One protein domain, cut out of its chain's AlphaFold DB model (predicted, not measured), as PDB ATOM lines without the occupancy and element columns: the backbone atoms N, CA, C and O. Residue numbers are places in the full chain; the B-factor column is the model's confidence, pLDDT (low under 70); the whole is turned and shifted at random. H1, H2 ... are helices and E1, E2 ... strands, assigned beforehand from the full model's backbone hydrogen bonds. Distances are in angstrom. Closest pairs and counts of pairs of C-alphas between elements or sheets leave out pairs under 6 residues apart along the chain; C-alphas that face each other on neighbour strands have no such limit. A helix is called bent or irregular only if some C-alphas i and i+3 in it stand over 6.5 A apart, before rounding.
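What this domain is: This is residues 47 to 73, 86 to 125 and 153 to 241 of the 289 residues of an uncharacterized protein of Blastocystis sp. subtype 1 (strain ATCC 50177 / NandII) (UniProt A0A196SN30). A strongly twisted sheet of six strands makes one end of the domain, and long unnamed stretches gathered round the short helix H2 make the other. The long, kinked helix H1 runs side by side with H2 over its residues 50 to 61 and reaches the sheet with residues 61 to 70. The printed part has 156 residues, 70 of them, under half, in named elements, in the order H1 E1 E2 E3 E4 E5 E6 H2, of the mixed class, helices and strands. The sheet is branched and mixed, with E3 and E6 parallel and its other pairs antiparallel. The whole is compact, with a radius of gyration of the C-alphas of 15.4 A and spans of 47 by 40 by 28 A.

How they stand to each other: Start at H1, residues 47 to 70, which has a kink of 51 degrees near residue 61. With residues 50 to 61 alone it touches H2, residues 218 to 225, at a shallow tilt of 26 degrees, opposite ways; the closest C-alphas, of Ala 58 and Pro 218, are 5.6 A apart. H1 only grazes the sheet, with residues 61 to 70. Next, E1, residues 86 to 88, and E2, residues 119 to 125, form an antiparallel hairpin, with N 86 and O 121 at 2.8 A. On the other side of E2 find E6, residues 207 to 214, antiparallel, with N 122 and O 210 at 2.9 A. On the other side of E6 from E2 find E3, residues 155 to 166, parallel to E6, with N 161 and O 211 at 2.9 A. On the other side of E3 from E6 look for E4, residues 169 to 172, and E5, residues 198 to 201. E3 and E4 form a hairpin, with N 166 and O 169 at 2.8 A; E3 and E5 are antiparallel, with N 157 and O 199 at 2.8 A. H2 is only just on the sheet, with 5 pairs of C-alphas within 10 A, and only grazes it with residues 219 to 220. Every O i to N i+4 pair is within hydrogen-bond range in H2, and 18 of 20 are in H1.

Where its parts are: Find C-alpha 47 at (-52.071, 31.678, -25.217); from there H1 runs 30.5 A to C-alpha 70, and it is irregular, with C-alphas 63 and 66 7.3 A apart. E2 runs 20.0 A. E3, the longest strand, begins at C-alpha 155, (-22.384, 21.810, -41.844), and runs 34.0 A. E6 runs 22.9 A, and H2 ends at C-alpha 225, (-43.068, 31.515, -25.541).

The domain as a whole: The C-alphas farthest apart, of Lys 109 and Lys 153, are 48.9 A apart. Residues 74 to 85 and 126 to 152 are not printed; the gaps between C-alphas are 9.5 A and 16.6 A. The links E1 to E2 and E4 to E5 are long. The mean pLDDT of the printed part is 93.2, and residues 153, 183 and 184 are under 70.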
ATOM      1  N   ARG A  47     -52.063  30.574 -24.232       94.69
ATOM      2  CA  ARG A  47     -52.071  31.678 -25.217       94.69
ATOM      3  C   ARG A  47     -52.148  33.066 -24.578       94.69
ATOM      4  O   ARG A  47     -51.335  33.926 -24.886       94.69
ATOM      5  N   ILE A  48     -53.117  33.293 -23.689       94.50
ATOM      6  CA  ILE A  48     -53.308  34.614 -23.065       94.50
ATOM      7  C   ILE A  48     -52.131  34.957 -22.142       94.50
ATOM      8  O   ILE A  48     -51.658  36.093 -22.143       94.50
ATOM      9  N   ALA A  49     -51.651  33.982 -21.367       94.94
ATOM     10  CA  ALA A  49     -50.512  34.171 -20.474       94.94
ATOM     11  C   ALA A  49     -49.230  34.455 -21.270       94.94
ATOM     12  O   ALA A  49     -48.502  35.384 -20.930       94.94
ATOM     13  N   ASP A  50     -49.013  33.728 -22.366       96.19
ATOM     14  CA  ASP A  50     -47.853  33.870 -23.241       96.19
ATOM     15  C   ASP A  50     -47.854  35.220 -23.970       96.19
ATOM     16  O   ASP A  50     -46.832  35.903 -23.980       96.19
ATOM     17  N   ILE A  51     -48.999  35.668 -24.506       97.06
ATOM     18  CA  ILE A  51     -49.122  37.005 -25.117       97.06
ATOM     19  C   ILE A  51     -48.867  38.099 -24.073       97.06
ATOM     20  O   ILE A  51     -48.156  39.065 -24.344       97.06
ATOM     21  N   THR A  52     -49.419  37.950 -22.866       96.50
ATOM     22  CA  THR A  52     -49.248  38.936 -21.788       96.50
ATOM     23  C   THR A  52     -47.785  39.036 -21.354       96.50
ATOM     24  O   THR A  52     -47.246  40.137 -21.221       96.50
ATOM     25  N   GLU A  53     -47.117  37.897 -21.167       97.06
ATOM     26  CA  GLU A  53     -45.702  37.848 -20.795       97.06
ATOM     27  C   GLU A  53     -44.804  38.368 -21.926       97.06
ATOM     28  O   GLU A  53     -43.856  39.112 -21.659       97.06
ATOM     29  N   PHE A  54     -45.125  38.059 -23.187       97.50
ATOM     30  CA  PHE A  54     -44.442  38.634 -24.344       97.50
ATOM     31  C   PHE A  54     -44.571  40.161 -24.359       97.50
ATOM     32  O   PHE A  54     -43.559  40.853 -24.418       97.50
ATOM     33  N   ASN A  55     -45.790  40.696 -24.242       97.31
ATOM     34  CA  ASN A  55     -46.047  42.139 -24.253       97.31
ATOM     35  C   ASN A  55     -45.304  42.866 -23.129       97.31
ATOM     36  O   ASN A  55     -44.720  43.926 -23.350       97.31
ATOM     37  N   LYS A  56     -45.262  42.271 -21.934       97.19
ATOM     38  CA  LYS A  56     -44.489  42.796 -20.806       97.19
ATOM     39  C   LYS A  56     -42.995  42.901 -21.142       97.19
ATOM     40  O   LYS A  56     -42.392  43.945 -20.911       97.19
ATOM     41  N   ARG A  57     -42.404  41.840 -21.696       97.31
ATOM     42  CA  ARG A  57     -40.982  41.790 -22.088       97.31
ATOM     43  C   ARG A  57     -40.662  42.752 -23.233       97.31
ATOM     44  O   ARG A  57     -39.698  43.508 -23.154       97.31
ATOM     45  N   ALA A  58     -41.517  42.780 -24.250       97.00
ATOM     46  CA  ALA A  58     -41.442  43.709 -25.370       97.00
ATOM     47  C   ALA A  58     -41.509  45.176 -24.911       97.00
ATOM     48  O   ALA A  58     -40.788  46.021 -25.437       97.00
ATOM     49  N   GLY A  59     -42.317  45.478 -23.891       96.81
ATOM     50  CA  GLY A  59     -42.366  46.801 -23.270       96.81
ATOM     51  C   GLY A  59     -41.023  47.233 -22.675       96.81
ATOM     52  O   GLY A  59     -40.583  48.352 -22.927       96.81
ATOM     53  N   VAL A  60     -40.338  46.340 -21.948       96.81
ATOM     54  CA  VAL A  60     -38.999  46.609 -21.381       96.81
ATOM     55  C   VAL A  60     -37.965  46.834 -22.487       96.81
ATOM     56  O   VAL A  60     -37.180  47.780 -22.424       96.81
ATOM     57  N   TRP A  61     -37.998  46.006 -23.534       97.06
ATOM     58  CA  TRP A  61     -37.128  46.173 -24.698       97.06
ATOM     59  C   TRP A  61     -37.316  47.536 -25.373       97.06
ATOM     60  O   TRP A  61     -36.350  48.264 -25.580       97.06
ATOM     61  N   ASN A  62     -38.559  47.908 -25.678       95.88
ATOM     62  CA  ASN A  62     -38.857  49.168 -26.356       95.88
ATOM     63  C   ASN A  62     -38.511  50.396 -25.500       95.88
ATOM     64  O   ASN A  62     -38.144  51.439 -26.043       95.88
ATOM     65  N   ALA A  63     -38.654  50.295 -24.176       95.94
ATOM     66  CA  ALA A  63     -38.355  51.392 -23.263       95.94
ATOM     67  C   ALA A  63     -36.845  51.633 -23.121       95.94
ATOM     68  O   ALA A  63     -36.396  52.780 -23.181       95.94
ATOM     69  N   GLU A  64     -36.071  50.560 -22.943       93.12
ATOM     70  CA  GLU A  64     -34.672  50.642 -22.511       93.12
ATOM     71  C   GLU A  64     -33.751  49.746 -23.346       93.12
ATOM     72  O   GLU A  64     -32.752  50.228 -23.884       93.12
ATOM     73  N   GLY A  65     -34.108  48.465 -23.501       94.06
ATOM     74  CA  GLY A  65     -33.227  47.437 -24.067       94.06
ATOM     75  C   GLY A  65     -32.756  47.698 -25.500       94.06
ATOM     76  O   GLY A  65     -31.596  47.450 -25.819       94.06
ATOM     77  N   TYR A  66     -33.622  48.241 -26.359       95.12
ATOM     78  CA  TYR A  66     -33.273  48.555 -27.747       95.12
ATOM     79  C   TYR A  66     -32.162  49.607 -27.828       95.12
ATOM     80  O   TYR A  66     -31.177  49.424 -28.544       95.12
ATOM     81  N   LYS A  67     -32.303  50.703 -27.071       93.75
ATOM     82  CA  LYS A  67     -31.338  51.809 -27.096       93.75
ATOM     83  C   LYS A  67     -30.000  51.383 -26.507       93.75
ATOM     84  O   LYS A  67     -28.974  51.649 -27.118       93.75
ATOM     85  N   SER A  68     -30.018  50.695 -25.364       92.75
ATOM     86  CA  SER A  68     -28.786  50.251 -24.707       92.75
ATOM     87  C   SER A  68     -28.026  49.225 -25.545       92.75
ATOM     88  O   SER A  68     -26.811  49.323 -25.681       92.75
ATOM     89  N   PHE A  69     -28.725  48.264 -26.156       95.62
ATOM     90  CA  PHE A  69     -28.068  47.209 -26.921       95.62
ATOM     91  C   PHE A  69     -27.526  47.686 -28.271       95.62
ATOM     92  O   PHE A  69     -26.519  47.166 -28.743       95.62
ATOM     93  N   LYS A  70     -28.152  48.697 -28.881       94.38
ATOM     94  CA  LYS A  70     -27.682  49.299 -30.135       94.38
ATOM     95  C   LYS A  70     -26.299  49.950 -30.013       94.38
ATOM     96  O   LYS A  70     -25.569  50.012 -30.998       94.38
ATOM     97  N   GLU A  71     -25.951  50.430 -28.825       91.62
ATOM     98  CA  GLU A  71     -24.659  51.062 -28.533       91.62
ATOM     99  C   GLU A  71     -23.569  50.043 -28.155       91.62
ATOM    100  O   GLU A  71     -22.417  50.422 -27.947       91.62
ATOM    101  N   ALA A  72     -23.911  48.753 -28.074       93.62
ATOM    102  CA  ALA A  72     -22.956  47.693 -27.787       93.62
ATOM    103  C   ALA A  72     -21.981  47.463 -28.952       93.62
ATOM    104  O   ALA A  72     -22.256  47.782 -30.109       93.62
ATOM    105  N   SER A  73     -20.847  46.839 -28.644       93.69
ATOM    106  CA  SER A  73     -19.866  46.420 -29.639       93.69
ATOM    107  C   SER A  73     -19.283  45.061 -29.261       93.69
ATOM    108  O   SER A  73     -19.029  44.772 -28.090       93.69
ATOM    109  N   GLU A  86     -22.074  43.204 -37.998       96.62
ATOM    110  CA  GLU A  86     -22.932  44.317 -38.389       96.62
ATOM    111  C   GLU A  86     -24.173  44.380 -37.494       96.62
ATOM    112  O   GLU A  86     -24.764  43.352 -37.155       96.62
ATOM    113  N   LEU A  87     -24.598  45.593 -37.136       97.00
ATOM    114  CA  LEU A  87     -25.872  45.810 -36.459       97.00
ATOM    115  C   LEU A  87     -27.031  45.631 -37.453       97.00
ATOM    116  O   LEU A  87     -27.118  46.329 -38.464       97.00
ATOM    117  N   VAL A  88     -27.963  44.743 -37.123       96.06
ATOM    118  CA  VAL A  88     -29.186  44.492 -37.883       96.06
ATOM    119  C   VAL A  88     -30.385  45.089 -37.160       96.06
ATOM    120  O   VAL A  88     -30.720  44.679 -36.049       96.06
ATOM    121  N   GLU A  89     -31.074  46.013 -37.836       93.81
ATOM    122  CA  GLU A  89     -32.217  46.751 -37.275       93.81
ATOM    123  C   GLU A  89     -33.546  46.517 -38.000       93.81
ATOM    124  O   GLU A  89     -34.549  47.186 -37.750       93.81
ATOM    125  N   LYS A  90     -33.575  45.573 -38.941       89.25
ATOM    126  CA  LYS A  90     -34.750  45.331 -39.776       89.25
ATOM    127  C   LYS A  90     -35.453  44.040 -39.381       89.25
ATOM    128  O   LYS A  90     -34.854  42.969 -39.393       89.25
ATOM    129  N   ALA A  91     -36.750  44.147 -39.110       84.56
ATOM    130  CA  ALA A  91     -37.623  43.006 -38.867       84.56
ATOM    131  C   ALA A  91     -37.779  42.108 -40.101       84.56
ATOM    132  O   ALA A  91     -37.882  42.585 -41.238       84.56
ATOM    133  N   SER A  92     -37.872  40.802 -39.859       78.38
ATOM    134  CA  SER A  92     -37.968  39.783 -40.900       78.38
ATOM    135  C   SER A  92     -39.413  39.377 -41.218       78.38
ATOM    136  O   SER A  92     -39.840  38.234 -41.080       78.38
ATOM    137  N   GLY A  93     -40.205  40.355 -41.660       81.44
ATOM    138  CA  GLY A  93     -41.586  40.146 -42.101       81.44
ATOM    139  C   GLY A  93     -42.636  40.809 -41.208       81.44
ATOM    140  O   GLY A  93     -42.339  41.404 -40.177       81.44
ATOM    141  N   ALA A  94     -43.896  40.737 -41.643       83.94
ATOM    142  CA  ALA A  94     -44.988  41.527 -41.066       83.94
ATOM    143  C   ALA A  94     -45.481  41.039 -39.691       83.94
ATOM    144  O   ALA A  94     -46.138  41.799 -38.986       83.94
ATOM    145  N   LEU A  95     -45.197  39.782 -39.332       87.94
ATOM    146  CA  LEU A  95     -45.602  39.172 -38.058       87.94
ATOM    147  C   LEU A  95     -44.436  39.032 -37.068       87.94
ATOM    148  O   LEU A  95     -44.582  38.383 -36.035       87.94
ATOM    149  N   TYR A  96     -43.273  39.607 -37.373       88.81
ATOM    150  CA  TYR A  96     -42.139  39.618 -36.456       88.81
ATOM    151  C   TYR A  96     -42.490  40.377 -35.154       88.81
ATOM    152  O   TYR A  96     -43.193  41.388 -35.223       88.81
ATOM    153  N   PRO A  97     -41.997  39.948 -33.974       92.94
ATOM    154  CA  PRO A  97     -41.125  38.792 -33.735       92.94
ATOM    155  C   PRO A  97     -41.877  37.489 -33.466       92.94
ATOM    156  O   PRO A  97     -41.239  36.445 -33.417       92.94
ATOM    157  N   VAL A  98     -43.194  37.528 -33.249       95.00
ATOM    158  CA  VAL A  98     -43.953  36.395 -32.691       95.00
ATOM    159  C   VAL A  98     -44.512  35.426 -33.725       95.00
ATOM    160  O   VAL A  98     -44.834  34.302 -33.366       95.00
ATOM    161  N   GLY A  99     -44.656  35.820 -34.990       94.31
ATOM    162  CA  GLY A  99     -45.345  34.999 -35.989       94.31
ATOM    163  C   GLY A  99     -46.839  34.830 -35.678       94.31
ATOM    164  O   GLY A  99     -47.437  33.808 -35.997       94.31
ATOM    165  N   ASP A 100     -47.471  35.790 -35.008       95.25
ATOM    166  CA  ASP A 100     -48.892  35.760 -34.643       95.25
ATOM    167  C   ASP A 100     -49.470  37.175 -34.765       95.25
ATOM    168  O   ASP A 100     -48.770  38.163 -34.553       95.25
ATOM    169  N   LYS A 101     -50.740  37.275 -35.158       93.12
ATOM    170  CA  LYS A 101     -51.442  38.561 -35.265       93.12
ATOM    171  C   LYS A 101     -51.988  39.030 -33.922       93.12
ATOM    172  O   LYS A 101     -52.186  40.227 -33.743       93.12
ATOM    173  N   CYS A 102     -52.208  38.091 -32.998       95.00
ATOM    174  CA  CYS A 102     -52.747  38.337 -31.665       95.00
ATOM    175  C   CYS A 102     -54.073  39.113 -31.716       95.00
ATOM    176  O   CYS A 102     -54.263  40.093 -31.005       95.00
ATOM    177  N   ASP A 103     -54.955  38.688 -32.621       94.94
ATOM    178  CA  ASP A 103     -56.218  39.335 -32.972       94.94
ATOM    179  C   ASP A 103     -57.439  38.423 -32.751       94.94
ATOM    180  O   ASP A 103     -58.518  38.680 -33.288       94.94
ATOM    181  N   LYS A 104     -57.296  37.340 -31.974       93.69
ATOM    182  CA  LYS A 104     -58.406  36.420 -31.688       93.69
ATOM    183  C   LYS A 104     -59.331  36.971 -30.601       93.69
ATOM    184  O   LYS A 104     -58.902  37.728 -29.739       93.69
ATOM    185  N   ASP A 105     -60.583  36.504 -30.576       86.50
ATOM    186  CA  ASP A 105     -61.668  36.972 -29.685       86.50
ATOM    187  C   ASP A 105     -61.319  37.109 -28.186       86.50
ATOM    188  O   ASP A 105     -61.972  37.866 -27.471       86.50
ATOM    189  N   SER A 106     -60.353  36.333 -27.684       87.75
ATOM    190  CA  SER A 106     -59.931  36.328 -26.275       87.75
ATOM    191  C   SER A 106     -58.541  36.917 -26.036       87.75
ATOM    192  O   SER A 106     -58.057  36.869 -24.905       87.75
ATOM    193  N   ASP A 107     -57.873  37.386 -27.085       93.75
ATOM    194  CA  ASP A 107     -56.560  38.009 -26.974       93.75
ATOM    195  C   ASP A 107     -56.690  39.414 -26.349       93.75
ATOM    196  O   ASP A 107     -57.778  40.007 -26.357       93.75
ATOM    197  N   PRO A 108     -55.604  39.972 -25.783       91.88
ATOM    198  CA  PRO A 108     -55.586  41.367 -25.350       91.88
ATOM    199  C   PRO A 108     -55.988  42.310 -26.492       91.88
ATOM    200  O   PRO A 108     -55.602  42.102 -27.640       91.88
ATOM    201  N   LYS A 109     -56.752  43.366 -26.185       90.69
ATOM    202  CA  LYS A 109     -57.320  44.272 -27.207       90.69
ATOM    203  C   LYS A 109     -56.245  45.007 -28.006       90.69
ATOM    204  O   LYS A 109     -56.459  45.357 -29.161       90.69
ATOM    205  N   GLU A 110     -55.118  45.268 -27.364       89.00
ATOM    206  CA  GLU A 110     -53.926  45.883 -27.930       89.00
ATOM    207  C   GLU A 110     -53.136  44.944 -28.860       89.00
ATOM    208  O   GLU A 110     -52.283  45.412 -29.613       89.00
ATOM    209  N   GLY A 111     -53.426  43.640 -28.834       92.88
ATOM    210  CA  GLY A 111     -52.707  42.617 -29.583       92.88
ATOM    211  C   GLY A 111     -51.267  42.425 -29.109       92.88
ATOM    212  O   GLY A 111     -50.922  42.694 -27.956       92.88
ATOM    213  N   CYS A 112     -50.412  41.921 -29.998       95.06
ATOM    214  CA  CYS A 112     -48.996  41.743 -29.704       95.06
ATOM    215  C   CYS A 112     -48.225  43.045 -29.909       95.06
ATOM    216  O   CYS A 112     -48.356  43.726 -30.928       95.06
ATOM    217  N   THR A 113     -47.386  43.366 -28.929       94.94
ATOM    218  CA  THR A 113     -46.577  44.582 -28.914       94.94
ATOM    219  C   THR A 113     -45.581  44.547 -30.065       94.94
ATOM    220  O   THR A 113     -44.796  43.609 -30.195       94.94
ATOM    221  N   LYS A 114     -45.607  45.586 -30.902       92.00
ATOM    222  CA  LYS A 114     -44.595  45.786 -31.943       92.00
ATOM    223  C   LYS A 114     -43.281  46.198 -31.305       92.00
ATOM    224  O   LYS A 114     -43.277  46.968 -30.345       92.00
ATOM    225  N   THR A 115     -42.183  45.717 -31.862       93.38
ATOM    226  CA  THR A 115     -40.858  45.967 -31.308       93.38
ATOM    227  C   THR A 115     -39.876  46.381 -32.378       93.38
ATOM    228  O   THR A 115     -39.922  45.870 -33.498       93.38
ATOM    229  N   GLU A 116     -38.956  47.255 -31.995       91.25
ATOM    230  CA  GLU A 116     -37.760  47.522 -32.785       91.25
ATOM    231  C   GLU A 116     -36.845  46.290 -32.792       91.25
ATOM    232  O   GLU A 116     -36.919  45.442 -31.898       91.25
ATOM    233  N   VAL A 117     -35.983  46.184 -33.799       93.38
ATOM    234  CA  VAL A 117     -35.033  45.073 -33.941       93.38
ATOM    235  C   VAL A 117     -33.630  45.596 -33.699       93.38
ATOM    236  O   VAL A 117     -33.270  46.637 -34.231       93.38
ATOM    237  N   ALA A 118     -32.840  44.879 -32.907       96.19
ATOM    238  CA  ALA A 118     -31.405  45.113 -32.798       96.19
ATOM    239  C   ALA A 118     -30.708  43.802 -32.433       96.19
ATOM    240  O   ALA A 118     -30.902  43.265 -31.342       96.19
ATOM    241  N   TYR A 119     -29.902  43.286 -33.355       97.00
ATOM    242  CA  TYR A 119     -28.967  42.195 -33.096       97.00
ATOM    243  C   TYR A 119     -27.721  42.340 -33.956       97.00
ATOM    244  O   TYR A 119     -27.764  42.983 -35.000       97.00
ATOM    245  N   PHE A 120     -26.615  41.745 -33.525       97.62
ATOM    246  CA  PHE A 120     -25.371  41.774 -34.286       97.62
ATOM    247  C   PHE A 120     -25.238  40.497 -35.098       97.62
ATOM    248  O   PHE A 120     -25.508  39.414 -34.578       97.62
ATOM    249  N   SER A 121     -24.839  40.614 -36.361       97.19
ATOM    250  CA  SER A 121     -24.725  39.485 -37.278       97.19
ATOM    251  C   SER A 121     -23.518  39.620 -38.194       97.19
ATOM    252  O   SER A 121     -23.205  40.705 -38.673       97.19
ATOM    253  N   HIS A 122     -22.868  38.504 -38.494       96.81
ATOM    254  CA  HIS A 122     -21.857  38.424 -39.543       96.81
ATOM    255  C   HIS A 122     -21.965  37.086 -40.265       96.81
ATOM    256  O   HIS A 122     -22.240  36.061 -39.639       96.81
ATOM    257  N   GLU A 123     -21.742  37.076 -41.573       96.69
ATOM    258  CA  GLU A 123     -21.659  35.839 -42.344       96.69
ATOM    259  C   GLU A 123     -20.207  35.538 -42.691       96.69
ATOM    260  O   GLU A 123     -19.524  36.356 -43.298       96.69
ATOM    261  N   VAL A 124     -19.749  34.340 -42.339       95.00
ATOM    262  CA  VAL A 124     -18.444  33.823 -42.762       95.00
ATOM    263  C   VAL A 124     -18.621  32.730 -43.802       95.00
ATOM    264  O   VAL A 124     -19.675  32.093 -43.883       95.00
ATOM    265  N   GLU A 125     -17.582  32.476 -44.594       92.50
ATOM    266  CA  GLU A 125     -17.568  31.316 -45.484       92.50
ATOM    267  C   GLU A 125     -17.814  30.016 -44.706       92.50
ATOM    268  O   GLU A 125     -17.466  29.885 -43.532       92.50
ATOM    269  N   LYS A 153     -20.242  14.839 -41.781       68.88
ATOM    270  CA  LYS A 153     -21.110  15.342 -42.888       68.88
ATOM    271  C   LYS A 153     -22.145  16.393 -42.449       68.88
ATOM    272  O   LYS A 153     -23.139  16.608 -43.141       68.88
ATOM    273  N   GLN A 154     -21.925  17.028 -41.305       84.00
ATOM    274  CA  GLN A 154     -22.724  18.154 -40.841       84.00
ATOM    275  C   GLN A 154     -22.048  19.456 -41.258       84.00
ATOM    276  O   GLN A 154     -20.824  19.529 -41.365       84.00
ATOM    277  N   PHE A 155     -22.856  20.477 -41.503       90.81
ATOM    278  CA  PHE A 155     -22.384  21.810 -41.844       90.81
ATOM    279  C   PHE A 155     -22.840  22.768 -40.756       90.81
ATOM    280  O   PHE A 155     -24.020  22.759 -40.403       90.81
ATOM    281  N   LEU A 156     -21.929  23.580 -40.220       93.94
ATOM    282  CA  LEU A 156     -22.314  24.601 -39.255       93.94
ATOM    283  C   LEU A 156     -23.179  25.635 -39.974       93.94
ATOM    284  O   LEU A 156     -22.718  26.285 -40.904       93.94
ATOM    285  N   LYS A 157     -24.445  25.742 -39.582       94.31
ATOM    286  CA  LYS A 157     -25.406  26.664 -40.188       94.31
ATOM    287  C   LYS A 157     -25.309  28.028 -39.528       94.31
ATOM    288  O   LYS A 157     -25.229  29.043 -40.217       94.31
ATOM    289  N   SER A 158     -25.328  28.049 -38.201       95.69
ATOM    290  CA  SER A 158     -25.238  29.286 -37.445       95.69
ATOM    291  C   SER A 158     -24.600  29.068 -36.077       95.69
ATOM    292  O   SER A 158     -24.574  27.951 -35.560       95.69
ATOM    293  N   ALA A 159     -24.074  30.145 -35.501       96.88
ATOM    294  CA  ALA A 159     -23.789  30.228 -34.080       96.88
ATOM    295  C   ALA A 159     -24.477  31.477 -33.525       96.88
ATOM    296  O   ALA A 159     -24.310  32.556 -34.090       96.88
ATOM    297  N   CYS A 160     -25.242  31.359 -32.444       97.75
ATOM    298  CA  CYS A 160     -25.892  32.516 -31.833       97.75
ATOM    299  C   CYS A 160     -25.649  32.556 -30.333       97.75
ATOM    300  O   CYS A 160     -25.946  31.590 -29.638       97.75
ATOM    301  N   PHE A 161     -25.143  33.683 -29.844       97.62
ATOM    302  CA  PHE A 161     -24.854  33.916 -28.436       97.62
ATOM    303  C   PHE A 161     -25.859  34.899 -27.843       97.62
ATOM    304  O   PHE A 161     -26.108  35.972 -28.398       97.62
ATOM    305  N   ARG A 162     -26.404  34.552 -26.681       96.69
ATOM    306  CA  ARG A 162     -27.278  35.400 -25.878       96.69
ATOM    307  C   ARG A 162     -26.473  36.043 -24.756       96.69
ATOM    308  O   ARG A 162     -25.832  35.352 -23.961       96.69
ATOM    309  N   VAL A 163     -26.517  37.369 -24.692       96.31
ATOM    310  CA  VAL A 163     -25.743  38.173 -23.739       96.31
ATOM    311  C   VAL A 163     -26.640  39.061 -22.888       96.31
ATOM    312  O   VAL A 163     -27.743  39.436 -23.291       96.31
ATOM    313  N   ARG A 164     -26.143  39.443 -21.714       94.31
ATOM    314  CA  ARG A 164     -26.763  40.439 -20.838       94.31
ATOM    315  C   ARG A 164     -25.749  41.477 -20.390       94.31
ATOM    316  O   ARG A 164     -24.571  41.168 -20.220       94.31
ATOM    317  N   GLN A 165     -26.214  42.707 -20.212       91.56
ATOM    318  CA  GLN A 165     -25.387  43.799 -19.714       91.56
ATOM    319  C   GLN A 165     -25.339  43.760 -18.186       91.56
ATOM    320  O   GLN A 165     -26.361  43.580 -17.525       91.56
ATOM    321  N   THR A 166     -24.150  43.944 -17.627       89.56
ATOM    322  CA  THR A 166     -23.899  44.089 -16.189       89.56
ATOM    323  C   THR A 166     -23.140  45.390 -15.932       89.56
ATOM    324  O   THR A 166     -22.794  46.111 -16.868       89.56
ATOM    325  N   THR A 167     -22.835  45.690 -14.669       86.75
ATOM    326  CA  THR A 167     -21.980  46.832 -14.303       86.75
ATOM    327  C   THR A 167     -20.557  46.723 -14.851       86.75
ATOM    328  O   THR A 167     -19.889  47.740 -14.993       86.75
ATOM    329  N   GLU A 168     -20.095  45.509 -15.157       84.31
ATOM    330  CA  GLU A 168     -18.744  45.220 -15.660       84.31
ATOM    331  C   GLU A 168     -18.705  45.068 -17.191       84.31
ATOM    332  O   GLU A 168     -17.656  44.789 -17.761       84.31
ATOM    333  N   GLY A 169     -19.844  45.261 -17.867       88.38
ATOM    334  CA  GLY A 169     -19.996  45.071 -19.310       88.38
ATOM    335  C   GLY A 169     -20.883  43.878 -19.665       88.38
ATOM    336  O   GLY A 169     -21.648  43.371 -18.837       88.38
ATOM    337  N   TYR A 170     -20.827  43.457 -20.929       92.81
ATOM    338  CA  TYR A 170     -21.603  42.319 -21.419       92.81
ATOM    339  C   TYR A 170     -21.007  40.990 -20.965       92.81
ATOM    340  O   TYR A 170     -19.806  40.770 -21.068       92.81
ATOM    341  N   VAL A 171     -21.874  40.086 -20.520       93.69
ATOM    342  CA  VAL A 171     -21.547  38.699 -20.170       93.69
ATOM    343  C   VAL A 171     -22.542  37.754 -20.839       93.69
ATOM    344  O   VAL A 171     -23.615  38.179 -21.275       93.69
ATOM    345  N   LEU A 172     -22.219  36.461 -20.905       95.19
ATOM    346  CA  LEU A 172     -23.172  35.448 -21.358       95.19
ATOM    347  C   LEU A 172     -24.384  35.364 -20.418       95.19
ATOM    348  O   LEU A 172     -24.256  35.438 -19.194       95.19
ATOM    349  N   ASP A 173     -25.572  35.191 -20.996       94.94
ATOM    350  CA  ASP A 173     -26.836  35.108 -20.259       94.94
ATOM    351  C   ASP A 173     -27.076  33.699 -19.684       94.94
ATOM    352  O   ASP A 173     -27.983  32.974 -20.110       94.94
ATOM    353  N   VAL A 174     -26.219  33.300 -18.733       92.06
ATOM    354  CA  VAL A 174     -26.348  32.067 -17.943       92.06
ATOM    355  C   VAL A 174     -26.082  32.323 -16.447       92.06
ATOM    356  O   VAL A 174     -25.028  32.860 -16.097       92.06
ATOM    357  N   PRO A 175     -26.997  31.898 -15.547       92.19
ATOM    358  CA  PRO A 175     -28.362  31.467 -15.868       92.19
ATOM    359  C   PRO A 175     -29.153  32.617 -16.527       92.19
ATOM    360  O   PRO A 175     -28.813  33.778 -16.299       92.19
ATOM    361  N   PRO A 176     -30.184  32.318 -17.336       93.75
ATOM    362  CA  PRO A 176     -30.911  33.329 -18.080       93.75
ATOM    363  C   PRO A 176     -31.651  34.264 -17.129       93.75
ATOM    364  O   PRO A 176     -32.410  33.811 -16.267       93.75
ATOM    365  N   GLU A 177     -31.448  35.566 -17.316       93.62
ATOM    366  CA  GLU A 177     -32.075  36.615 -16.507       93.62
ATOM    367  C   GLU A 177     -33.606  36.561 -16.624       93.62
ATOM    368  O   GLU A 177     -34.346  36.651 -15.642       93.62
ATOM    369  N   TRP A 178     -34.104  36.351 -17.844       92.88
ATOM    370  CA  TRP A 178     -35.514  36.076 -18.086       92.88
ATOM    371  C   TRP A 178     -35.759  34.579 -18.142       92.88
ATOM    372  O   TRP A 178     -35.120  33.851 -18.893       92.88
ATOM    373  N   LYS A 179     -36.759  34.103 -17.396       92.81
ATOM    374  CA  LYS A 179     -37.121  32.684 -17.408       92.81
ATOM    375  C   LYS A 179     -37.501  32.244 -18.828       92.81
ATOM    376  O   LYS A 179     -38.452  32.779 -19.406       92.81
ATOM    377  N   LEU A 180     -36.785  31.240 -19.329       92.69
ATOM    378  CA  LEU A 180     -37.037  30.568 -20.604       92.69
ATOM    379  C   LEU A 180     -37.670  29.186 -20.386       92.69
ATOM    380  O   LEU A 180     -37.532  28.565 -19.322       92.69
ATOM    381  N   HIS A 181     -38.386  28.714 -21.403       90.44
ATOM    382  CA  HIS A 181     -38.914  27.356 -21.464       90.44
ATOM    383  C   HIS A 181     -37.786  26.377 -21.810       90.44
ATOM    384  O   HIS A 181     -37.156  26.514 -22.853       90.44
ATOM    385  N   MET A 182     -37.600  25.352 -20.967       85.50
ATOM    386  CA  MET A 182     -36.571  24.300 -21.103       85.50
ATOM    387  C   MET A 182     -35.111  24.822 -21.084       85.50
ATOM    388  O   MET A 182     -34.877  26.022 -21.119       85.50
ATOM    389  N   ASN A 183     -34.149  23.905 -20.902       69.44
ATOM    390  CA  ASN A 183     -32.680  24.087 -20.927       69.44
ATOM    391  C   ASN A 183     -32.148  25.460 -20.465       69.44
ATOM    392  O   ASN A 183     -31.639  26.261 -21.241       69.44
ATOM    393  N   LYS A 184     -32.215  25.709 -19.152       68.31
ATOM    394  CA  LYS A 184     -31.849  26.993 -18.527       68.31
ATOM    395  C   LYS A 184     -30.343  27.261 -18.409       68.31
ATOM    396  O   LYS A 184     -29.978  28.286 -17.855       68.31
ATOM    397  N   ASN A 185     -29.478  26.350 -18.837       81.62
ATOM    398  CA  ASN A 185     -28.028  26.499 -18.647       81.62
ATOM    399  C   ASN A 185     -27.291  26.809 -19.951       81.62
ATOM    400  O   ASN A 185     -26.071  26.921 -19.938       81.62
ATOM    401  N   GLU A 186     -28.027  26.957 -21.050       89.94
ATOM    402  CA  GLU A 186     -27.458  27.219 -22.363       89.94
ATOM    403  C   GLU A 186     -27.576  28.701 -22.743       89.94
ATOM    404  O   GLU A 186     -28.498  29.414 -22.323       89.94
ATOM    405  N   THR A 187     -26.634  29.155 -23.568       93.56
ATOM    406  CA  THR A 187     -26.467  30.566 -23.964       93.56
ATOM    407  C   THR A 187     -26.893  30.843 -25.404       93.56
ATOM    408  O   THR A 187     -26.685  31.948 -25.891       93.56
ATOM    409  N   GLY A 188     -27.482  29.875 -26.104       95.81
ATOM    410  CA  GLY A 188     -27.950  30.047 -27.475       95.81
ATOM    411  C   GLY A 188     -29.239  30.854 -27.590       95.81
ATOM    412  O   GLY A 188     -29.866  31.238 -26.603       95.81
ATOM    413  N   CYS A 189     -29.669  31.118 -28.820       95.88
ATOM    414  CA  CYS A 189     -30.779  32.043 -29.079       95.88
ATOM    415  C   CYS A 189     -32.107  31.380 -29.454       95.88
ATOM    416  O   CYS A 189     -33.131  32.058 -29.464       95.88
ATOM    417  N   TYR A 190     -32.092  30.093 -29.799       95.38
ATOM    418  CA  TYR A 190     -33.225  29.425 -30.437       95.38
ATOM    419  C   TYR A 190     -33.740  28.276 -29.574       95.38
ATOM    420  O   TYR A 190     -33.010  27.320 -29.298       95.38
ATOM    421  N   PHE A 191     -35.016  28.330 -29.204       95.50
ATOM    422  CA  PHE A 191     -35.734  27.228 -28.578       95.50
ATOM    423  C   PHE A 191     -35.732  25.982 -29.472       95.50
ATOM    424  O   PHE A 191     -35.533  24.875 -28.971       95.50
ATOM    425  N   GLY A 192     -35.905  26.142 -30.791       93.50
ATOM    426  CA  GLY A 192     -35.897  25.031 -31.749       93.50
ATOM    427  C   GLY A 192     -34.576  24.251 -31.780       93.50
ATOM    428  O   GLY A 192     -34.580  23.051 -32.057       93.50
ATOM    429  N   ASN A 193     -33.467  24.906 -31.415       93.75
ATOM    430  CA  ASN A 193     -32.141  24.302 -31.245       93.75
ATOM    431  C   ASN A 193     -31.835  23.940 -29.777       93.75
ATOM    432  O   ASN A 193     -30.681  23.796 -29.389       93.75
ATOM    433  N   GLY A 194     -32.854  23.854 -28.915       94.00
ATOM    434  CA  GLY A 194     -32.686  23.514 -27.501       94.00
ATOM    435  C   GLY A 194     -31.880  24.535 -26.696       94.00
ATOM    436  O   GLY A 194     -31.368  24.168 -25.640       94.00
ATOM    437  N   TRP A 195     -31.796  25.778 -27.179       95.19
ATOM    438  CA  TRP A 195     -30.932  26.850 -26.683       95.19
ATOM    439  C   TRP A 195     -29.428  26.613 -26.867       95.19
ATOM    440  O   TRP A 195     -28.651  27.368 -26.299       95.19
ATOM    441  N   ASP A 196     -29.001  25.639 -27.676       94.62
ATOM    442  CA  ASP A 196     -27.585  25.476 -28.026       94.62
ATOM    443  C   ASP A 196     -27.116  26.649 -28.905       94.62
ATOM    444  O   ASP A 196     -27.854  27.161 -29.759       94.62
ATOM    445  N   VAL A 197     -25.884  27.090 -28.660       96.19
ATOM    446  CA  VAL A 197     -25.205  28.140 -29.417       96.19
ATOM    447  C   VAL A 197     -24.988  27.705 -30.858       96.19
ATOM    448  O   VAL A 197     -25.180  28.521 -31.754       96.19
ATOM    449  N   LEU A 198     -24.575  26.455 -31.088       95.44
ATOM    450  CA  LEU A 198     -24.197  25.959 -32.409       95.44
ATOM    451  C   LEU A 198     -25.384  25.250 -33.069       95.44
ATOM    452  O   LEU A 198     -25.906  24.264 -32.553       95.44
ATOM    453  N   GLU A 199     -25.798  25.726 -34.240       94.38
ATOM    454  CA  GLU A 199     -26.852  25.103 -35.040       94.38
ATOM    455  C   GLU A 199     -26.249  24.433 -36.278       94.38
ATOM    456  O   GLU A 199     -25.547  25.060 -37.079       94.38
ATOM    457  N   TYR A 200     -26.570  23.157 -36.483       93.62
ATOM    458  CA  TYR A 200     -26.041  22.360 -37.587       93.62
ATOM    459  C   TYR A 200     -27.099  22.082 -38.660       93.62
ATOM    460  O   TYR A 200     -28.277  21.865 -38.386       93.62
ATOM    461  N   SER A 201     -26.654  22.021 -39.914       91.75
ATOM    462  CA  SER A 201     -27.445  21.621 -41.074       91.75
ATOM    463  C   SER A 201     -26.948  20.293 -41.641       91.75
ATOM    464  O   SER A 201     -25.749  20.023 -41.716       91.75
ATOM    465  N   LYS A 202     -27.892  19.471 -42.112       90.12
ATOM    466  CA  LYS A 202     -27.600  18.250 -42.885       90.12
ATOM    467  C   LYS A 202     -27.235  18.548 -44.341       90.12
ATOM    468  O   LYS A 202     -26.580  17.737 -44.987       90.12
ATOM    469  N   ASN A 203     -27.688  19.687 -44.862       90.69
ATOM    470  CA  ASN A 203     -27.417  20.121 -46.229       90.69
ATOM    471  C   ASN A 203     -26.247  21.114 -46.246       90.69
ATOM    472  O   ASN A 203     -26.143  21.912 -45.308       90.69
ATOM    473  N   PRO A 204     -25.420  21.122 -47.308       89.56
ATOM    474  CA  PRO A 204     -24.352  22.103 -47.460       89.56
ATOM    475  C   PRO A 204     -24.883  23.534 -47.355       89.56
ATOM    476  O   PRO A 204     -25.846  23.893 -48.036       89.56
ATOM    477  N   VAL A 205     -24.234  24.350 -46.527       92.19
ATOM    478  CA  VAL A 205     -24.508  25.789 -46.410       92.19
ATOM    479  C   VAL A 205     -23.401  26.582 -47.094       92.19
ATOM    480  O   VAL A 205     -22.241  26.164 -47.087       92.19
ATOM    481  N   LYS A 206     -23.763  27.709 -47.713       92.75
ATOM    482  CA  LYS A 206     -22.811  28.590 -48.411       92.75
ATOM    483  C   LYS A 206     -21.993  29.427 -47.429       92.75
ATOM    484  O   LYS A 206     -20.783  29.546 -47.597       92.75
ATOM    485  N   SER A 207     -22.660  29.948 -46.410       94.94
ATOM    486  CA  SER A 207     -22.092  30.748 -45.332       94.94
ATOM    487  C   SER A 207     -22.587  30.231 -43.983       94.94
ATOM    488  O   SER A 207     -23.631  29.577 -43.903       94.94
ATOM    489  N   THR A 208     -21.803  30.493 -42.938       94.94
ATOM    490  CA  THR A 208     -22.198  30.313 -41.539       94.94
ATOM    491  C   THR A 208     -22.554  31.675 -40.965       94.94
ATOM    492  O   THR A 208     -21.747  32.600 -41.043       94.94
ATOM    493  N   THR A 209     -23.732  31.803 -40.360       96.62
ATOM    494  CA  THR A 209     -24.153  33.062 -39.731       96.62
ATOM    495  C   THR A 209     -23.776  33.074 -38.253       96.62
ATOM    496  O   THR A 209     -24.204  32.204 -37.499       96.62
ATOM    497  N   LEU A 210     -23.014  34.069 -37.817       97.38
ATOM    498  CA  LEU A 210     -22.685  34.302 -36.413       97.38
ATOM    499  C   LEU A 210     -23.524  35.458 -35.884       97.38
ATOM    500  O   LEU A 210     -23.595  36.499 -36.534       97.38
ATOM    501  N   GLN A 211     -24.165  35.283 -34.731       97.69
ATOM    502  CA  GLN A 211     -25.091  36.262 -34.170       97.69
ATOM    503  C   GLN A 211     -24.861  36.503 -32.678       97.69
ATOM    504  O   GLN A 211     -24.538  35.582 -31.927       97.69
ATOM    505  N   VAL A 212     -25.100  37.739 -32.243       97.81
ATOM    506  CA  VAL A 212     -25.220  38.106 -30.827       97.81
ATOM    507  C   VAL A 212     -26.565  38.780 -30.609       97.81
ATOM    508  O   VAL A 212     -26.907  39.740 -31.304       97.81
ATOM    509  N   ARG A 213     -27.323  38.289 -29.630       97.38
ATOM    510  CA  ARG A 213     -28.626  38.837 -29.236       97.38
ATOM    511  C   ARG A 213     -28.638  39.188 -27.757       97.38
ATOM    512  O   ARG A 213     -28.057  38.482 -26.934       97.38
ATOM    513  N   SER A 214     -29.338  40.264 -27.415       96.94
ATOM    514  CA  SER A 214     -29.626  40.593 -26.021       96.94
ATOM    515  C   SER A 214     -30.585  39.563 -25.424       96.94
ATOM    516  O   SER A 214     -31.495  39.089 -26.102       96.94
ATOM    517  N   TYR A 215     -30.455  39.264 -24.133       95.62
ATOM    518  CA  TYR A 215     -31.459  38.487 -23.399       95.62
ATOM    519  C   TYR A 215     -32.853  39.141 -23.416       95.62
ATOM    520  O   TYR A 215     -33.859  38.448 -23.274       95.62
ATOM    521  N   GLN A 216     -32.904  40.466 -23.607       96.56
ATOM    522  CA  GLN A 216     -34.142  41.237 -23.724       96.56
ATOM    523  C   GLN A 216     -34.710  41.270 -25.147       96.56
ATOM    524  O   GLN A 216     -35.795  41.817 -25.338       96.56
ATOM    525  N   ASP A 217     -33.998  40.720 -26.138       96.62
ATOM    526  CA  ASP A 217     -34.434  40.730 -27.533       96.62
ATOM    527  C   ASP A 217     -35.829  40.065 -27.640       96.62
ATOM    528  O   ASP A 217     -36.008  38.909 -27.227       96.62
ATOM    529  N   PRO A 218     -36.835  40.765 -28.195       96.62
ATOM    530  CA  PRO A 218     -38.179  40.239 -28.391       96.62
ATOM    531  C   PRO A 218     -38.214  38.917 -29.157       96.62
ATOM    532  O   PRO A 218     -39.103  38.102 -28.916       96.62
ATOM    533  N   PHE A 219     -37.243  38.666 -30.040       96.25
ATOM    534  CA  PHE A 219     -37.089  37.383 -30.718       96.25
ATOM    535  C   PHE A 219     -36.816  36.232 -29.743       96.25
ATOM    536  O   PHE A 219     -37.402  35.164 -29.900       96.25
ATOM    537  N   ILE A 220     -35.983  36.438 -28.716       96.25
ATOM    538  CA  ILE A 220     -35.687  35.424 -27.687       96.25
ATOM    539  C   ILE A 220     -36.947  35.115 -26.876       96.25
ATOM    540  O   ILE A 220     -37.284  33.951 -26.646       96.25
ATOM    541  N   ALA A 221     -37.678  36.159 -26.471       96.25
ATOM    542  CA  ALA A 221     -38.946  35.996 -25.768       96.25
ATOM    543  C   ALA A 221     -39.964  35.232 -26.630       96.25
ATOM    544  O   ALA A 221     -40.571  34.270 -26.156       96.25
ATOM    545  N   ALA A 222     -40.104  35.608 -27.901       96.81
ATOM    546  CA  ALA A 222     -40.993  34.947 -28.848       96.81
ATOM    547  C   ALA A 222     -40.592  33.486 -29.111       96.81
ATOM    548  O   ALA A 222     -41.455  32.612 -29.054       96.81
ATOM    549  N   SER A 223     -39.305  33.196 -29.311       96.25
ATOM    550  CA  SER A 223     -38.776  31.833 -29.477       96.25
ATOM    551  C   SER A 223     -39.109  30.958 -28.277       96.25
ATOM    552  O   SER A 223     -39.639  29.858 -28.437       96.25
ATOM    553  N   SER A 224     -38.945  31.481 -27.062       96.12
ATOM    554  CA  SER A 224     -39.311  30.737 -25.864       96.12
ATOM    555  C   SER A 224     -40.819  30.507 -25.732       96.12
ATOM    556  O   SER A 224     -41.232  29.383 -25.454       96.12
ATOM    557  N   LEU A 225     -41.631  31.559 -25.850       96.38
ATOM    558  CA  LEU A 225     -43.068  31.515 -25.541       96.38
ATOM    559  C   LEU A 225     -43.869  30.803 -26.638       96.38
ATOM    560  O   LEU A 225     -44.826  30.090 -26.361       96.38
ATOM    561  N   THR A 226     -43.428  30.916 -27.892       96.25
ATOM    562  CA  THR A 226     -44.028  30.202 -29.029       96.25
ATOM    563  C   THR A 226     -43.403  28.829 -29.281       96.25
ATOM    564  O   THR A 226     -43.731  28.173 -30.273       96.25
ATOM    565  N   ARG A 227     -42.505  28.372 -28.394       95.06
ATOM    566  CA  ARG A 227     -41.804  27.080 -28.496       95.06
ATOM    567  C   ARG A 227     -41.113  26.896 -29.858       95.06
ATOM    568  O   ARG A 227     -41.201  25.833 -30.473       95.06
ATOM    569  N   GLY A 228     -40.459  27.948 -30.341       95.31
ATOM    570  CA  GLY A 228     -39.719  27.983 -31.602       95.31
ATOM    571  C   GLY A 228     -40.572  28.167 -32.859       95.31
ATOM    572  O   GLY A 228     -40.030  28.198 -33.961       95.31
ATOM    573  N   CYS A 229     -41.898  28.319 -32.748       96.00
ATOM    574  CA  CYS A 229     -42.741  28.532 -33.926       96.00
ATOM    575  C   CYS A 229     -42.348  29.798 -34.703       96.00
ATOM    576  O   CYS A 229     -42.330  29.768 -35.934       96.00
ATOM    577  N   ASN A 230     -41.995  30.885 -34.013       95.00
ATOM    578  CA  ASN A 230     -41.641  32.158 -34.644       95.00
ATOM    579  C   ASN A 230     -40.300  32.146 -35.406       95.00
ATOM    580  O   ASN A 230     -40.017  33.074 -36.159       95.00
ATOM    581  N   GLU A 231     -39.460  31.128 -35.203       93.69
ATOM    582  CA  GLU A 231     -38.107  31.056 -35.775       93.69
ATOM    583  C   GLU A 231     -38.125  30.864 -37.298       93.69
ATOM    584  O   GLU A 231     -37.128  31.099 -37.978       93.69
ATOM    585  N   ASN A 232     -39.270  30.452 -37.847       90.62
ATOM    586  CA  ASN A 232     -39.516  30.400 -39.278       90.62
ATOM    587  C   ASN A 232     -40.516  31.491 -39.669       90.62
ATOM    588  O   ASN A 232     -41.690  31.428 -39.317       90.62
ATOM    589  N   GLU A 233     -40.067  32.443 -40.482       86.31
ATOM    590  CA  GLU A 233     -40.846  33.606 -40.934       86.31
ATOM    591  C   GLU A 233     -42.128  33.244 -41.699       86.31
ATOM    592  O   GLU A 233     -43.041  34.059 -41.820       86.31
ATOM    593  N   LYS A 234     -42.207  32.022 -42.242       89.94
ATOM    594  CA  LYS A 234     -43.403  31.524 -42.936       89.94
ATOM    595  C   LYS A 234     -44.498  31.074 -41.974       89.94
ATOM    596  O   LYS A 234     -45.632  30.880 -42.410       89.94
ATOM    597  N   ASN A 235     -44.160  30.846 -40.710       93.12
ATOM    598  CA  ASN A 235     -45.119  30.397 -39.721       93.12
ATOM    599  C   ASN A 235     -46.033  31.549 -39.297       93.12
ATOM    600  O   ASN A 235     -45.646  32.716 -39.250       93.12
ATOM    601  N   SER A 236     -47.276  31.194 -38.985       94.31
ATOM    602  CA  SER A 236     -48.295  32.126 -38.515       94.31
ATOM    603  C   SER A 236     -49.163  31.462 -37.451       94.31
ATOM    604  O   SER A 236     -49.388  30.253 -37.524       94.31
ATOM    605  N   GLY A 237     -49.709  32.240 -36.516       94.50
ATOM    606  CA  GLY A 237     -50.555  31.721 -35.437       94.50
ATOM    607  C   GLY A 237     -49.750  31.013 -34.347       94.50
ATOM    608  O   GLY A 237     -50.205  30.012 -33.794       94.50
ATOM    609  N   CYS A 238     -48.536  31.493 -34.079       96.00
ATOM    610  CA  CYS A 238     -47.561  30.817 -33.233       96.00
ATOM    611  C   CYS A 238     -47.899  30.745 -31.736       96.00
ATOM    612  O   CYS A 238     -47.342  29.893 -31.047       96.00
ATOM    613  N   PHE A 239     -48.855  31.533 -31.230       95.62
ATOM    614  CA  PHE A 239     -49.422  31.312 -29.891       95.62
ATOM    615  C   PHE A 239     -50.585  30.298 -29.893       95.62
ATOM    616  O   PHE A 239     -51.215  30.044 -28.867       95.62
ATOM    617  N   GLY A 240     -50.910  29.709 -31.047       93.06
ATOM    618  CA  GLY A 240     -51.867  28.616 -31.180       93.06
ATOM    619  C   GLY A 240     -53.339  29.032 -31.112       93.06
ATOM    620  O   GLY A 240     -53.736  30.157 -31.424       93.06
ATOM    621  N   ILE A 241     -54.202  28.084 -30.759       92.12
ATOM    622  CA  ILE A 241     -55.651  28.308 -30.648       92.12
ATOM    623  C   ILE A 241     -56.037  28.888 -29.286       92.12
ATOM    624  O   ILE A 241     -55.332  28.708 -28.296       92.12
TER     625      ILE A 241